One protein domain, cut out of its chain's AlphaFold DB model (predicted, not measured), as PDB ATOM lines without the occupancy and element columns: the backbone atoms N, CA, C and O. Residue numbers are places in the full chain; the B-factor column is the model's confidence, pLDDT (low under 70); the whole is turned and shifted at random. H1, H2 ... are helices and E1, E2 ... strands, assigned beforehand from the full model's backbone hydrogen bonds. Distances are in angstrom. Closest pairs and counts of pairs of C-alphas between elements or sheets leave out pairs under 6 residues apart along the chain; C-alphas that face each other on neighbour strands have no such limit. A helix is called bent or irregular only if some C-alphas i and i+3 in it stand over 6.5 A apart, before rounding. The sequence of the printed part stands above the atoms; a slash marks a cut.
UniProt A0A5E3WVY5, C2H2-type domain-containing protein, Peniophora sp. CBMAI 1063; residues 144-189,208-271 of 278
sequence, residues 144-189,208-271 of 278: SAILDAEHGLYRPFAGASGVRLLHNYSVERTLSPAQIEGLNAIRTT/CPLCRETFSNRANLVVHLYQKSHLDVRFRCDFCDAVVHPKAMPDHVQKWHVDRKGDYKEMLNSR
ATOM      1  N   SER A 144       0.310   7.537  -9.242       38.97
ATOM      2  CA  SER A 144      -0.551   8.724  -9.167       38.97
ATOM      3  C   SER A 144      -0.665   9.280  -7.739       38.97
ATOM      4  O   SER A 144      -0.591  10.492  -7.541       38.97
ATOM      5  N   ALA A 145      -0.717   8.414  -6.722       39.22
ATOM      6  CA  ALA A 145      -0.754   8.834  -5.318       39.22
ATOM      7  C   ALA A 145       0.574   9.446  -4.818       39.22
ATOM      8  O   ALA A 145       0.551  10.332  -3.962       39.22
ATOM      9  N   ILE A 146       1.723   8.992  -5.338       38.19
ATOM     10  CA  ILE A 146       3.052   9.515  -4.973       38.19
ATOM     11  C   ILE A 146       3.327  10.855  -5.673       38.19
ATOM     12  O   ILE A 146       3.800  11.791  -5.030       38.19
ATOM     13  N   LEU A 147       2.960  10.995  -6.951       39.84
ATOM     14  CA  LEU A 147       3.117  12.259  -7.680       39.84
ATOM     15  C   LEU A 147       2.212  13.367  -7.124       39.84
ATOM     16  O   LEU A 147       2.650  14.510  -7.004       39.84
ATOM     17  N   ASP A 148       0.977  13.055  -6.729       48.47
ATOM     18  CA  ASP A 148       0.078  14.044  -6.120       48.47
ATOM     19  C   ASP A 148       0.592  14.512  -4.745       48.47
ATOM     20  O   ASP A 148       0.504  15.691  -4.398       48.47
ATOM     21  N   ALA A 149       1.241  13.618  -4.003       44.31
ATOM     22  CA  ALA A 149       1.914  13.912  -2.746       44.31
ATOM     23  C   ALA A 149       3.074  14.923  -2.883       44.31
ATOM     24  O   ALA A 149       3.191  15.829  -2.055       44.31
ATOM     25  N   GLU A 150       3.906  14.785  -3.920       41.59
ATOM     26  CA  GLU A 150       5.059  15.664  -4.189       41.59
ATOM     27  C   GLU A 150       4.642  17.077  -4.627       41.59
ATOM     28  O   GLU A 150       5.319  18.054  -4.314       41.59
ATOM     29  N   HIS A 151       3.487  17.205  -5.283       49.06
ATOM     30  CA  HIS A 151       2.921  18.491  -5.711       49.06
ATOM     31  C   HIS A 151       2.012  19.137  -4.653       49.06
ATOM     32  O   HIS A 151       1.340  20.132  -4.931       49.06
ATOM     33  N   GLY A 152       1.961  18.572  -3.442       48.72
ATOM     34  CA  GLY A 152       1.134  19.093  -2.358       48.72
ATOM     35  C   GLY A 152      -0.370  18.974  -2.622       48.72
ATOM     36  O   GLY A 152      -1.135  19.780  -2.094       48.72
ATOM     37  N   LEU A 153      -0.790  17.997  -3.434       51.34
ATOM     38  CA  LEU A 153      -2.178  17.728  -3.796       51.34
ATOM     39  C   LEU A 153      -2.736  16.609  -2.929       51.34
ATOM     40  O   LEU A 153      -2.329  15.451  -2.992       51.34
ATOM     41  N   TYR A 154      -3.706  16.978  -2.102       54.88
ATOM     42  CA  TYR A 154      -4.313  16.070  -1.144       54.88
ATOM     43  C   TYR A 154      -5.704  15.654  -1.583       54.88
ATOM     44  O   TYR A 154      -6.449  16.415  -2.204       54.88
ATOM     45  N   ARG A 155      -6.083  14.449  -1.163       54.22
ATOM     46  CA  ARG A 155      -7.467  13.979  -1.124       54.22
ATOM     47  C   ARG A 155      -7.949  14.052   0.334       54.22
ATOM     48  O   ARG A 155      -7.179  13.681   1.210       54.22
ATOM     49  N   PRO A 156      -9.153  14.562   0.658       45.88
ATOM     50  CA  PRO A 156      -9.619  14.686   2.052       45.88
ATOM     51  C   PRO A 156     -10.360  13.423   2.523       45.88
ATOM     52  O   PRO A 156     -10.946  12.750   1.695       45.88
ATOM     53  N   PHE A 157     -10.423  13.087   3.816       46.19
ATOM     54  CA  PHE A 157     -11.343  12.048   4.344       46.19
ATOM     55  C   PHE A 157     -11.955  12.488   5.670       46.19
ATOM     56  O   PHE A 157     -11.444  13.370   6.361       46.19
ATOM     57  N   ALA A 158     -13.109  11.914   5.997       41.72
ATOM     58  CA  ALA A 158     -13.788  12.168   7.255       41.72
ATOM     59  C   ALA A 158     -13.544  11.009   8.223       41.72
ATOM     60  O   ALA A 158     -13.617   9.845   7.848       41.72
ATOM     61  N   GLY A 159     -13.240  11.331   9.482       46.09
ATOM     62  CA  GLY A 159     -13.244  10.360  10.573       46.09
ATOM     63  C   GLY A 159     -14.440  10.590  11.496       46.09
ATOM     64  O   GLY A 159     -15.087  11.635  11.443       46.09
ATOM     65  N   ALA A 160     -14.682   9.653  12.418       39.06
ATOM     66  CA  ALA A 160     -15.788   9.703  13.387       39.06
ATOM     67  C   ALA A 160     -15.815  10.961  14.294       39.06
ATOM     68  O   ALA A 160     -16.797  11.203  14.984       39.06
ATOM     69  N   SER A 161     -14.757  11.783  14.292       41.41
ATOM     70  CA  SER A 161     -14.647  13.028  15.067       41.41
ATOM     71  C   SER A 161     -14.563  14.296  14.192       41.41
ATOM     72  O   SER A 161     -13.967  15.283  14.622       41.41
ATOM     73  N   GLY A 162     -15.082  14.265  12.958       43.84
ATOM     74  CA  GLY A 162     -14.971  15.340  11.959       43.84
ATOM     75  C   GLY A 162     -13.944  15.044  10.859       43.84
ATOM     76  O   GLY A 162     -13.299  13.994  10.867       43.84
ATOM     77  N   VAL A 163     -13.785  15.965   9.895       39.88
ATOM     78  CA  VAL A 163     -12.772  15.867   8.823       39.88
ATOM     79  C   VAL A 163     -11.389  15.743   9.462       39.88
ATOM     80  O   VAL A 163     -10.818  16.722   9.943       39.88
ATOM     81  N   ARG A 164     -10.855  14.524   9.508       45.34
ATOM     82  CA  ARG A 164      -9.468  14.271   9.881       45.34
ATOM     83  C   ARG A 164      -8.709  14.357   8.572       45.34
ATOM     84  O   ARG A 164      -8.974  13.537   7.715       45.34
ATOM     85  N   LEU A 165      -7.837  15.349   8.380       47.25
ATOM     86  CA  LEU A 165      -6.864  15.312   7.279       47.25
ATOM     87  C   LEU A 165      -5.987  14.062   7.432       47.25
ATOM     88  O   LEU A 165      -5.796  13.585   8.554       47.25
ATOM     89  N   LEU A 166      -5.501  13.497   6.318       40.75
ATOM     90  CA  LEU A 166      -4.792  12.195   6.318       40.75
ATOM     91  C   LEU A 166      -3.573  12.601   7.088       40.75
ATOM     92  O   LEU A 166      -3.167  13.769   7.012       40.75
ATOM     93  N   HIS A 167      -2.986  11.686   7.838       45.62
ATOM     94  CA  HIS A 167      -1.628  11.988   8.231       45.62
ATOM     95  C   HIS A 167      -0.875  12.416   6.975       45.62
ATOM     96  O   HIS A 167      -0.899  11.721   5.955       45.62
ATOM     97  N   ASN A 168      -0.395  13.658   7.038       49.34
ATOM     98  CA  ASN A 168       0.090  14.450   5.926       49.34
ATOM     99  C   ASN A 168       1.490  13.938   5.618       49.34
ATOM    100  O   ASN A 168       2.422  14.719   5.524       49.34
ATOM    101  N   TYR A 169       1.666  12.619   5.532       44.94
ATOM    102  CA  TYR A 169       2.964  11.973   5.468       44.94
ATOM    103  C   TYR A 169       3.755  12.456   4.253       44.94
ATOM    104  O   TYR A 169       4.977  12.483   4.293       44.94
ATOM    105  N   SER A 170       3.079  12.905   3.197       51.78
ATOM    106  CA  SER A 170       3.694  13.450   1.994       51.78
ATOM    107  C   SER A 170       4.108  14.924   2.101       51.78
ATOM    108  O   SER A 170       5.209  15.261   1.686       51.78
ATOM    109  N   VAL A 171       3.324  15.800   2.733       54.16
ATOM    110  CA  VAL A 171       3.720  17.208   2.964       54.16
ATOM    111  C   VAL A 171       4.704  17.284   4.119       54.16
ATOM    112  O   VAL A 171       5.629  18.086   4.090       54.16
ATOM    113  N   GLU A 172       4.584  16.395   5.097       62.22
ATOM    114  CA  GLU A 172       5.586  16.232   6.142       62.22
ATOM    115  C   GLU A 172       6.937  15.814   5.565       62.22
ATOM    116  O   GLU A 172       7.944  16.214   6.122       62.22
ATOM    117  N   ARG A 173       7.010  15.134   4.410       65.62
ATOM    118  CA  ARG A 173       8.300  14.900   3.728       65.62
ATOM    119  C   ARG A 173       8.927  16.166   3.147       65.62
ATOM    120  O   ARG A 173      10.141  16.208   2.992       65.62
ATOM    121  N   THR A 174       8.125  17.182   2.823       61.97
ATOM    122  CA  THR A 174       8.640  18.493   2.379       61.97
ATOM    123  C   THR A 174       9.088  19.371   3.547       61.97
ATOM    124  O   THR A 174       9.795  20.357   3.350       61.97
ATOM    125  N   LEU A 175       8.698  19.008   4.771       68.50
ATOM    126  CA  LEU A 175       9.139  19.684   5.975       68.50
ATOM    127  C   LEU A 175      10.545  19.241   6.360       68.50
ATOM    128  O   LEU A 175      10.928  18.084   6.197       68.50
ATOM    129  N   SER A 176      11.315  20.161   6.939       81.06
ATOM    130  CA  SER A 176      12.594  19.786   7.528       81.06
ATOM    131  C   SER A 176      12.368  18.834   8.713       81.06
ATOM    132  O   SER A 176      11.340  18.937   9.395       81.06
ATOM    133  N   PRO A 177      13.325  17.938   9.026       83.69
ATOM    134  CA  PRO A 177      13.192  17.000  10.140       83.69
ATOM    135  C   PRO A 177      12.811  17.674  11.467       83.69
ATOM    136  O   PRO A 177      11.957  17.170  12.190       83.69
ATOM    137  N   ALA A 178      13.349  18.868  11.738       76.88
ATOM    138  CA  ALA A 178      13.017  19.652  12.930       76.88
ATOM    139  C   ALA A 178      11.553  20.136  12.947       76.88
ATOM    140  O   ALA A 178      10.925  20.227  14.002       76.88
ATOM    141  N   GLN A 179      10.979  20.447  11.783       75.62
ATOM    142  CA  GLN A 179       9.574  20.847  11.666       75.62
ATOM    143  C   GLN A 179       8.641  19.641  11.826       75.62
ATOM    144  O   GLN A 179       7.607  19.763  12.481       75.62
ATOM    145  N   ILE A 180       9.022  18.480  11.278       80.62
ATOM    146  CA  ILE A 180       8.312  17.206  11.482       80.62
ATOM    147  C   ILE A 180       8.310  16.845  12.970       80.62
ATOM    148  O   ILE A 180       7.259  16.540  13.529       80.62
ATOM    149  N   GLU A 181       9.463  16.936  13.632       82.50
ATOM    150  CA  GLU A 181       9.589  16.701  15.070       82.50
ATOM    151  C   GLU A 181       8.722  17.680  15.874       82.50
ATOM    152  O   GLU A 181       7.968  17.257  16.749       82.50
ATOM    153  N   GLY A 182       8.719  18.967  15.509       77.31
ATOM    154  CA  GLY A 182       7.835  19.970  16.107       77.31
ATOM    155  C   GLY A 182       6.343  19.652  15.932       77.31
ATOM    156  O   GLY A 182       5.565  19.774  16.882       77.31
ATOM    157  N   LEU A 183       5.922  19.191  14.748       76.81
ATOM    158  CA  LEU A 183       4.547  18.736  14.507       76.81
ATOM    159  C   LEU A 183       4.208  17.490  15.322       76.81
ATOM    160  O   LEU A 183       3.113  17.407  15.885       76.81
ATOM    161  N   ASN A 184       5.130  16.536  15.409       80.12
ATOM    162  CA  ASN A 184       4.943  15.318  16.182       80.12
ATOM    163  C   ASN A 184       4.874  15.610  17.679       80.12
ATOM    164  O   ASN A 184       3.989  15.075  18.337       80.12
ATOM    165  N   ALA A 185       5.679  16.536  18.202       79.69
ATOM    166  CA  ALA A 185       5.566  17.021  19.575       79.69
ATOM    167  C   ALA A 185       4.186  17.654  19.833       79.69
ATOM    168  O   ALA A 185       3.490  17.294  20.786       79.69
ATOM    169  N   ILE A 186       3.702  18.519  18.933       75.38
ATOM    170  CA  ILE A 186       2.331  19.053  19.027       75.38
ATOM    171  C   ILE A 186       1.303  17.919  18.993       75.38
ATOM    172  O   ILE A 186       0.289  17.993  19.685       75.38
ATOM    173  N   ARG A 187       1.530  16.855  18.213       76.12
ATOM    174  CA  ARG A 187       0.592  15.733  18.109       76.12
ATOM    175  C   ARG A 187       0.538  14.890  19.376       76.12
ATOM    176  O   ARG A 187      -0.566  14.602  19.850       76.12
ATOM    177  N   THR A 188       1.699  14.525  19.902       75.25
ATOM    178  CA  THR A 188       1.873  13.622  21.044       75.25
ATOM    179  C   THR A 188       1.624  14.300  22.380       75.25
ATOM    180  O   THR A 188       1.363  13.596  23.356       75.25
ATOM    181  N   THR A 189       1.615  15.638  22.444       71.75
ATOM    182  CA  THR A 189       1.174  16.371  23.639       71.75
ATOM    183  C   THR A 189      -0.291  16.036  23.943       71.75
ATOM    184  O   THR A 189      -1.241  16.667  23.480       71.75
ATOM    185  N   CYS A 208       2.740  28.012  17.528       86.25
ATOM    186  CA  CYS A 208       3.271  27.392  16.316       86.25
ATOM    187  C   CYS A 208       4.810  27.373  16.368       86.25
ATOM    188  O   CYS A 208       5.409  28.430  16.541       86.25
ATOM    189  N   PRO A 209       5.489  26.232  16.162       80.88
ATOM    190  CA  PRO A 209       6.951  26.155  16.244       80.88
ATOM    191  C   PRO A 209       7.657  26.947  15.136       80.88
ATOM    192  O   PRO A 209       8.832  27.273  15.266       80.88
ATOM    193  N   LEU A 210       6.941  27.266  14.054       83.62
ATOM    194  CA  LEU A 210       7.499  27.893  12.859       83.62
ATOM    195  C   LEU A 210       7.422  29.422  12.914       83.62
ATOM    196  O   LEU A 210       8.409  30.092  12.630       83.62
ATOM    197  N   CYS A 211       6.273  29.981  13.308       88.88
ATOM    198  CA  CYS A 211       6.077  31.434  13.404       88.88
ATOM    199  C   CYS A 211       5.919  31.957  14.839       88.88
ATOM    200  O   CYS A 211       5.777  33.161  15.029       88.88
ATOM    201  N   ARG A 212       5.918  31.075  15.849       86.50
ATOM    202  CA  ARG A 212       5.695  31.385  17.277       86.50
ATOM    203  C   ARG A 212       4.355  32.052  17.601       86.50
ATOM    204  O   ARG A 212       4.157  32.515  18.720       86.50
ATOM    205  N   GLU A 213       3.419  32.063  16.658       89.00
ATOM    206  CA  GLU A 213       2.069  32.575  16.877       89.00
ATOM    207  C   GLU A 213       1.313  31.668  17.850       89.00
ATOM    208  O   GLU A 213       1.373  30.441  17.742       89.00
ATOM    209  N   THR A 214       0.645  32.265  18.834       88.25
ATOM    210  CA  THR A 214      -0.066  31.540  19.887       88.25
ATOM    211  C   THR A 214      -1.517  31.309  19.494       88.25
ATOM    212  O   THR A 214      -2.216  32.212  19.038       88.25
ATOM    213  N   PHE A 215      -1.997  30.084  19.697       87.44
ATOM    214  CA  PHE A 215      -3.369  29.709  19.383       87.44
ATOM    215  C   PHE A 215      -4.112  29.296  20.645       87.44
ATOM    216  O   PHE A 215      -3.609  28.534  21.467       87.44
ATOM    217  N   SER A 216      -5.358  29.751  20.763       84.00
ATOM    218  CA  SER A 216      -6.259  29.380  21.861       84.00
ATOM    219  C   SER A 216      -6.663  27.905  21.842       84.00
ATOM    220  O   SER A 216      -7.093  27.368  22.858       84.00
ATOM    221  N   ASN A 217      -6.549  27.244  20.687       83.31
ATOM    222  CA  ASN A 217      -6.983  25.868  20.490       83.31
ATOM    223  C   ASN A 217      -6.052  25.118  19.538       83.31
ATOM    224  O   ASN A 217      -5.634  25.653  18.508       83.31
ATOM    225  N   ARG A 218      -5.843  23.825  19.811       81.19
ATOM    226  CA  ARG A 218      -5.065  22.920  18.950       81.19
ATOM    227  C   ARG A 218      -5.623  22.841  17.531       81.19
ATOM    228  O   ARG A 218      -4.859  22.788  16.575       81.19
ATOM    229  N   ALA A 219      -6.950  22.874  17.390       81.50
ATOM    230  CA  ALA A 219      -7.609  22.903  16.087       81.50
ATOM    231  C   ALA A 219      -7.203  24.138  15.262       81.50
ATOM    232  O   ALA A 219      -6.953  24.015  14.066       81.50
ATOM    233  N   ASN A 220      -7.065  25.302  15.903       85.88
ATOM    234  CA  ASN A 220      -6.654  26.535  15.231       85.88
ATOM    235  C   ASN A 220      -5.174  26.498  14.843       85.88
ATOM    236  O   ASN A 220      -4.841  26.913  13.738       85.88
ATOM    237  N   LEU A 221      -4.311  25.936  15.696       86.38
ATOM    238  CA  LEU A 221      -2.897  25.714  15.378       86.38
ATOM    239  C   LEU A 221      -2.728  24.768  14.179       86.38
ATOM    240  O   LEU A 221      -1.962  25.043  13.261       86.38
ATOM    241  N   VAL A 222      -3.482  23.669  14.158       83.00
ATOM    242  CA  VAL A 222      -3.524  22.720  13.037       83.00
ATOM    243  C   VAL A 222      -3.965  23.422  11.751       83.00
ATOM    244  O   VAL A 222      -3.292  23.336  10.730       83.00
ATOM    245  N   VAL A 223      -5.069  24.166  11.805       83.81
ATOM    246  CA  VAL A 223      -5.570  24.952  10.672       83.81
ATOM    247  C   VAL A 223      -4.537  25.970  10.188       83.81
ATOM    248  O   VAL A 223      -4.359  26.112   8.981       83.81
ATOM    249  N   HIS A 224      -3.857  26.661  11.102       87.50
ATOM    250  CA  HIS A 224      -2.796  27.616  10.787       87.50
ATOM    251  C   HIS A 224      -1.665  26.963   9.999       87.50
ATOM    252  O   HIS A 224      -1.343  27.421   8.903       87.50
ATOM    253  N   LEU A 225      -1.138  25.851  10.521       83.81
ATOM    254  CA  LEU A 225      -0.052  25.098   9.899       83.81
ATOM    255  C   LEU A 225      -0.410  24.671   8.471       83.81
ATOM    256  O   LEU A 225       0.380  24.886   7.552       83.81
ATOM    257  N   TYR A 226      -1.612  24.120   8.278       80.00
ATOM    258  CA  TYR A 226      -2.023  23.577   6.984       80.00
ATOM    259  C   TYR A 226      -2.474  24.630   5.967       80.00
ATOM    260  O   TYR A 226      -2.265  24.429   4.776       80.00
ATOM    261  N   GLN A 227      -3.120  25.720   6.394       75.62
ATOM    262  CA  GLN A 227      -3.867  26.585   5.466       75.62
ATOM    263  C   GLN A 227      -3.309  27.987   5.289       75.62
ATOM    264  O   GLN A 227      -3.647  28.619   4.295       75.62
ATOM    265  N   LYS A 228      -2.564  28.523   6.261       70.25
ATOM    266  CA  LYS A 228      -2.269  29.962   6.267       70.25
ATOM    267  C   LYS A 228      -0.827  30.320   5.955       70.25
ATOM    268  O   LYS A 228      -0.613  31.356   5.338       70.25
ATOM    269  N   SER A 229       0.139  29.542   6.432       74.25
ATOM    270  CA  SER A 229       1.469  30.122   6.676       74.25
ATOM    271  C   SER A 229       2.652  29.232   6.328       74.25
ATOM    272  O   SER A 229       3.707  29.768   6.002       74.25
ATOM    273  N   HIS A 230       2.517  27.906   6.397       82.38
ATOM    274  CA  HIS A 230       3.696  27.037   6.337       82.38
ATOM    275  C   HIS A 230       3.619  25.938   5.286       82.38
ATOM    276  O   HIS A 230       4.599  25.725   4.585       82.38
ATOM    277  N   LEU A 231       2.479  25.254   5.168       80.81
ATOM    278  CA  LEU A 231       2.372  24.079   4.300       80.81
ATOM    279  C   LEU A 231       1.637  24.345   2.979       80.81
ATOM    280  O   LEU A 231       1.702  23.504   2.095       80.81
ATOM    281  N   ASP A 232       0.918  25.473   2.876       80.06
ATOM    282  CA  ASP A 232       0.018  25.838   1.761       80.06
ATOM    283  C   ASP A 232      -0.711  24.633   1.144       80.06
ATOM    284  O   ASP A 232      -0.703  24.425  -0.067       80.06
ATOM    285  N   VAL A 233      -1.316  23.790   1.986       81.88
ATOM    286  CA  VAL A 233      -1.878  22.522   1.521       81.88
ATOM    287  C   VAL A 233      -3.076  22.788   0.617       81.88
ATOM    288  O   VAL A 233      -4.072  23.395   1.043       81.88
ATOM    289  N   ARG A 234      -3.010  22.285  -0.620       84.44
ATOM    290  CA  ARG A 234      -4.093  22.381  -1.600       84.44
ATOM    291  C   ARG A 234      -4.627  21.002  -1.969       84.44
ATOM    292  O   ARG A 234      -3.962  19.982  -1.844       84.44
ATOM    293  N   PHE A 235      -5.885  20.957  -2.370       84.25
ATOM    294  CA  PHE A 235      -6.595  19.726  -2.681       84.25
ATOM    295  C   PHE A 235      -7.000  19.765  -4.141       84.25
ATOM    296  O   PHE A 235      -7.532  20.772  -4.609       84.25
ATOM    297  N   ARG A 236      -6.748  18.671  -4.855       88.56
ATOM    298  CA  ARG A 236      -7.251  18.513  -6.216       88.56
ATOM    299  C   ARG A 236      -8.722  18.112  -6.137       88.56
ATOM    300  O   ARG A 236      -9.076  17.211  -5.377       88.56
ATOM    301  N   CYS A 237      -9.583  18.795  -6.877       92.38
ATOM    302  CA  CYS A 237     -10.972  18.390  -7.021       92.38
ATOM    303  C   CYS A 237     -11.041  17.133  -7.893       92.38
ATOM    304  O   CYS A 237     -10.619  17.169  -9.044       92.38
ATOM    305  N   ASP A 238     -11.635  16.056  -7.379       90.62
ATOM    306  CA  ASP A 238     -11.781  14.784  -8.103       90.62
ATOM    307  C   ASP A 238     -12.716  14.891  -9.334       90.62
ATOM    308  O   ASP A 238     -12.812  13.957 -10.126       90.62
ATOM    309  N   PHE A 239     -13.428  16.013  -9.505       94.31
ATOM    310  CA  PHE A 239     -14.388  16.214 -10.595       94.31
ATOM    311  C   PHE A 239     -13.891  17.118 -11.732       94.31
ATOM    312  O   PHE A 239     -14.419  17.014 -12.838       94.31
ATOM    313  N   CYS A 240     -12.940  18.024 -11.480       94.25
ATOM    314  CA  CYS A 240     -12.431  18.960 -12.496       94.25
ATOM    315  C   CYS A 240     -10.930  19.259 -12.402       94.25
ATOM    316  O   CYS A 240     -10.470  20.230 -12.997       94.25
ATOM    317  N   ASP A 241     -10.184  18.489 -11.607       91.38
ATOM    318  CA  ASP A 241      -8.749  18.652 -11.349       91.38
ATOM    319  C   ASP A 241      -8.314  20.039 -10.834       91.38
ATOM    320  O   ASP A 241      -7.122  20.315 -10.673       91.38
ATOM    321  N   ALA A 242      -9.269  20.915 -10.506       94.31
ATOM    322  CA  ALA A 242      -8.994  22.230  -9.956       94.31
ATOM    323  C   ALA A 242      -8.329  22.105  -8.583       94.31
ATOM    324  O   ALA A 242      -8.766  21.344  -7.720       94.31
ATOM    325  N   VAL A 243      -7.279  22.893  -8.371       90.56
ATOM    326  CA  VAL A 243      -6.523  22.909  -7.121       90.56
ATOM    327  C   VAL A 243      -7.114  23.971  -6.198       90.56
ATOM    328  O   VAL A 243      -6.992  25.170  -6.448       90.56
ATOM    329  N   VAL A 244      -7.776  23.534  -5.130       92.44
ATOM    330  CA  VAL A 244      -8.557  24.386  -4.224       92.44
ATOM    331  C   VAL A 244      -8.124  24.150  -2.779       92.44
ATOM    332  O   VAL A 244      -7.733  23.049  -2.399       92.44
ATOM    333  N   HIS A 245      -8.197  25.175  -1.932       87.81
ATOM    334  CA  HIS A 245      -7.965  24.986  -0.500       87.81
ATOM    335  C   HIS A 245      -8.997  24.035   0.126       87.81
ATOM    336  O   HIS A 245     -10.176  24.095  -0.224       87.81
ATOM    337  N   PRO A 246      -8.615  23.238   1.141       84.69
ATOM    338  CA  PRO A 246      -9.517  22.259   1.755       84.69
ATOM    339  C   PRO A 246     -10.795  22.879   2.328       84.69
ATOM    340  O   PRO A 246     -11.866  22.291   2.221       84.69
ATOM    341  N   LYS A 247     -10.710  24.089   2.902       85.69
ATOM    342  CA  LYS A 247     -11.892  24.821   3.394       85.69
ATOM    343  C   LYS A 247     -12.815  25.312   2.285       85.69
ATOM    344  O   LYS A 247     -14.006  25.426   2.524       85.69
ATOM    345  N   ALA A 248     -12.263  25.605   1.112       92.12
ATOM    346  CA  ALA A 248     -13.011  26.103  -0.035       92.12
ATOM    347  C   ALA A 248     -13.490  24.970  -0.958       92.12
ATOM    348  O   ALA A 248     -14.241  25.231  -1.891       92.12
ATOM    349  N   MET A 249     -13.090  23.716  -0.712       93.31
ATOM    350  CA  MET A 249     -13.512  22.565  -1.514       93.31
ATOM    351  C   MET A 249     -15.037  22.338  -1.487       93.31
ATOM    352  O   MET A 249     -15.608  22.159  -2.561       93.31
ATOM    353  N   PRO A 250     -15.741  22.409  -0.335       92.94
ATOM    354  CA  PRO A 250     -17.199  22.281  -0.316       92.94
ATOM    355  C   PRO A 250     -17.894  23.372  -1.142       92.94
ATOM    356  O   PRO A 250     -18.797  23.065  -1.916       92.94
ATOM    357  N   ASP A 251     -17.430  24.620  -1.028       95.94
ATOM    358  CA  ASP A 251     -17.970  25.758  -1.782       95.94
ATOM    359  C   ASP A 251     -17.671  25.631  -3.279       95.94
ATOM    360  O   ASP A 251     -18.521  25.924  -4.118       95.94
ATOM    361  N   HIS A 252     -16.475  25.152  -3.628       96.25
ATOM    362  CA  HIS A 252     -16.090  24.859  -5.002       96.25
ATOM    363  C   HIS A 252     -17.006  23.799  -5.616       96.25
ATOM    364  O   HIS A 252     -17.582  24.045  -6.673       96.25
ATOM    365  N   VAL A 253     -17.204  22.665  -4.940       96.69
ATOM    366  CA  VAL A 253     -18.114  21.610  -5.408       96.69
ATOM    367  C   VAL A 253     -19.537  22.148  -5.508       96.69
ATOM    368  O   VAL A 253     -20.200  21.936  -6.512       96.69
ATOM    369  N   GLN A 254     -20.003  22.920  -4.527       96.00
ATOM    370  CA  GLN A 254     -21.348  23.487  -4.571       96.00
ATOM    371  C   GLN A 254     -21.543  24.488  -5.720       96.00
ATOM    372  O   GLN A 254     -22.643  24.567  -6.261       96.00
ATOM    373  N   LYS A 255     -20.510  25.251  -6.091       97.88
ATOM    374  CA  LYS A 255     -20.589  26.279  -7.138       97.88
ATOM    375  C   LYS A 255     -20.366  25.727  -8.547       97.88
ATOM    376  O   LYS A 255     -21.014  26.192  -9.477       97.88
ATOM    377  N   TRP A 256     -19.447  24.777  -8.709       97.81
ATOM    378  CA  TRP A 256     -19.009  24.269 -10.016       97.81
ATOM    379  C   TRP A 256     -19.525  22.859 -10.328       97.81
ATOM    380  O   TRP A 256     -19.529  22.451 -11.485       97.81
ATOM    381  N   HIS A 257     -19.992  22.125  -9.317       96.31
ATOM    382  CA  HIS A 257     -20.478  20.748  -9.421       96.31
ATOM    383  C   HIS A 257     -21.814  20.575  -8.689       96.31
ATOM    384  O   HIS A 257     -21.959  19.702  -7.831       96.31
ATOM    385  N   VAL A 258     -22.795  21.418  -9.032       96.94
ATOM    386  CA  VAL A 258     -24.125  21.450  -8.391       96.94
ATOM    387  C   VAL A 258     -24.759  20.052  -8.347       96.94
ATOM    388  O   VAL A 258     -25.236  19.631  -7.292       96.94
ATOM    389  N   ASP A 259     -24.655  19.302  -9.446       97.12
ATOM    390  CA  ASP A 259     -25.249  17.967  -9.591       97.12
ATOM    391  C   ASP A 259     -24.504  16.874  -8.808       97.12
ATOM    392  O   ASP A 259     -25.090  15.856  -8.454       97.12
ATOM    393  N   ARG A 260     -23.223  17.088  -8.473       94.50
ATOM    394  CA  ARG A 260     -22.371  16.102  -7.770       94.50
ATOM    395  C   ARG A 260     -22.218  16.384  -6.280       94.50
ATOM    396  O   ARG A 260     -21.354  15.826  -5.601       94.50
ATOM    397  N   LYS A 261     -23.062  17.259  -5.728       93.31
ATOM    398  CA  LYS A 261     -23.065  17.566  -4.292       93.31
ATOM    399  C   LYS A 261     -23.370  16.327  -3.439       93.31
ATOM    400  O   LYS A 261     -22.844  16.220  -2.329       93.31
ATOM    401  N   GLY A 262     -24.219  15.423  -3.939       93.81
ATOM    402  CA  GLY A 262     -24.520  14.132  -3.310       93.81
ATOM    403  C   GLY A 262     -23.280  13.244  -3.250       93.81
ATOM    404  O   GLY A 262     -22.832  12.911  -2.155       93.81
ATOM    405  N   ASP A 263     -22.668  12.999  -4.408       93.31
ATOM    406  CA  ASP A 263     -21.457  12.187  -4.557       93.31
ATOM    407  C   ASP A 263     -20.317  12.692  -3.674       93.31
ATOM    408  O   ASP A 263     -19.651  11.911  -3.010       93.31
ATOM    409  N   TYR A 264     -20.109  14.010  -3.585       89.81
ATOM    410  CA  TYR A 264     -19.078  14.569  -2.708       89.81
ATOM    411  C   TYR A 264     -19.344  14.287  -1.223       89.81
ATOM    412  O   TYR A 264     -18.420  13.951  -0.480       89.81
ATOM    413  N   LYS A 265     -20.601  14.395  -0.766       90.19
ATOM    414  CA  LYS A 265     -20.970  14.039   0.614       90.19
ATOM    415  C   LYS A 265     -20.796  12.545   0.864       90.19
ATOM    416  O   LYS A 265     -20.285  12.168   1.914       90.19
ATOM    417  N   GLU A 266     -21.189  11.708  -0.090       90.81
ATOM    418  CA  GLU A 266     -20.991  10.266  -0.005       90.81
ATOM    419  C   GLU A 266     -19.503   9.916   0.007       90.81
ATOM    420  O   GLU A 266     -19.071   9.151   0.861       90.81
ATOM    421  N   MET A 267     -18.683  10.548  -0.834       85.75
ATOM    422  CA  MET A 267     -17.226  10.423  -0.816       85.75
ATOM    423  C   MET A 267     -16.633  10.873   0.517       85.75
ATOM    424  O   MET A 267     -15.661  10.280   0.964       85.75
ATOM    425  N   LEU A 268     -17.169  11.900   1.178       84.19
ATOM    426  CA  LEU A 268     -16.709  12.273   2.517       84.19
ATOM    427  C   LEU A 268     -17.098  11.225   3.568       84.19
ATOM    428  O   LEU A 268     -16.266  10.888   4.405       84.19
ATOM    429  N   ASN A 269     -18.319  10.689   3.506       83.94
ATOM    430  CA  ASN A 269     -18.850   9.731   4.483       83.94
ATOM    431  C   ASN A 269     -18.293   8.305   4.316       83.94
ATOM    432  O   ASN A 269     -18.127   7.589   5.299       83.94
ATOM    433  N   SER A 270     -18.024   7.883   3.080       80.50
ATOM    434  CA  SER A 270     -17.594   6.523   2.717       80.50
ATOM    435  C   SER A 270     -16.094   6.293   2.862       80.50
ATOM    436  O   SER A 270     -15.644   5.144   2.869       80.50
ATOM    437  N   ARG A 271     -15.295   7.357   2.997       67.69
ATOM    438  CA  ARG A 271     -13.852   7.229   3.190       67.69
ATOM    439  C   ARG A 271     -13.563   6.651   4.574       67.69
ATOM    440  O   ARG A 271     -13.446   7.371   5.562       67.69
TER     441      ARG A 271
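Overview. This is residues 144 to 189 and 208 to 271 of the 278 residues of the protein "C2H2-type domain-containing protein" of Peniophora sp. CBMAI 1063 (UniProt A0A5E3WVY5). Six helices are strung along one long axis, with the short strand E3 and the helix H4 nearest its middle: H3, near H4, makes one end, and the helical hairpin of H5 and H6 makes the other. Between these ends, E3 pairs briefly with residues 153 to 154 and 243 to 244, H1 and H2 pack on each other at a steep tilt and run the same way, and the short hairpin of E1 and E2 sits by residues 265 to 270 of H6. The printed part has 110 residues, with six named helices and three named strands in the order H1, E1, E2, H2, H3, H4, E3, H5, H6; E1 and E2 make an antiparallel sheet, and the class is mostly helix. It is compact, with a radius of gyration of the C-alphas of 14.8 A, and spans 43 by 31 by 22 A.

Along the chain. H1, residues 144 to 150, begins with C-alpha 144 at (-0.551, 8.724, -9.167). E1 is residues 157 to 159, E2 residues 162 to 164 and H2 residues 169 to 174. H3, residues 177 to 188, is 16.1 A long. H4, residues 218 to 229, begins at (-5.065, 22.920, 18.950) and is 15.7 A long. E3 is residues 234 to 236 and H5 residues 249 to 256. H6, residues 258 to 270, is 19.7 A long and ends with C-alpha 270 at (-17.594, 6.523, 2.717). H4 and H6 are irregular: C-alphas 226 and 229 are 7.4 A apart, as are C-alphas 259 and 262.

Arrangement. H1 and H2 touch at a steep tilt of 39 degrees, the same way, the closest C-alphas being those of Ala 149 and Ser 170, 5.1 A apart. In the antiparallel hairpin E1 and E2, N 159 and O 162 are within hydrogen-bond range at 3.0 A. The closest C-alphas of E1 and H6 are those of Ala 158 and Leu 268, 5.6 A apart. H2 and H3 are close but not clearly touching, with C-alphas 172 and 180 at 6.1 A. H3 and H4 are near each other, with 7 pairs of C-alphas within 10 A. E3 pairs with no named strand; short pairings join it to residues 153 to 154, parallel, and 243 to 244, antiparallel. H5 and H6, a helical hairpin, touch at a shallow tilt of 25 degrees, opposite ways; Gln 254 and Lys 261 have the closest C-alphas, 6.2 A apart, and H6 uses residues 260 to 264 alone. Every O i to N i+4 pair is within hydrogen-bond range in H1, H3 and H5, against 1 of 2 in H2, 7 of 8 in H4 and 7 of 9 in H6.

Size, cuts and confidence. The two C-alphas farthest apart are those of Ala 178 and Asp 259, at 44.4 A. Residues 190 to 207 are not printed; C-alphas 189 and 208 are 13.4 A apart across this cut. E3 to H5 is a long link of 12 residues. The mean pLDDT of the printed part is 74.8, and residues 144 to 175 and residue 271 are under 70.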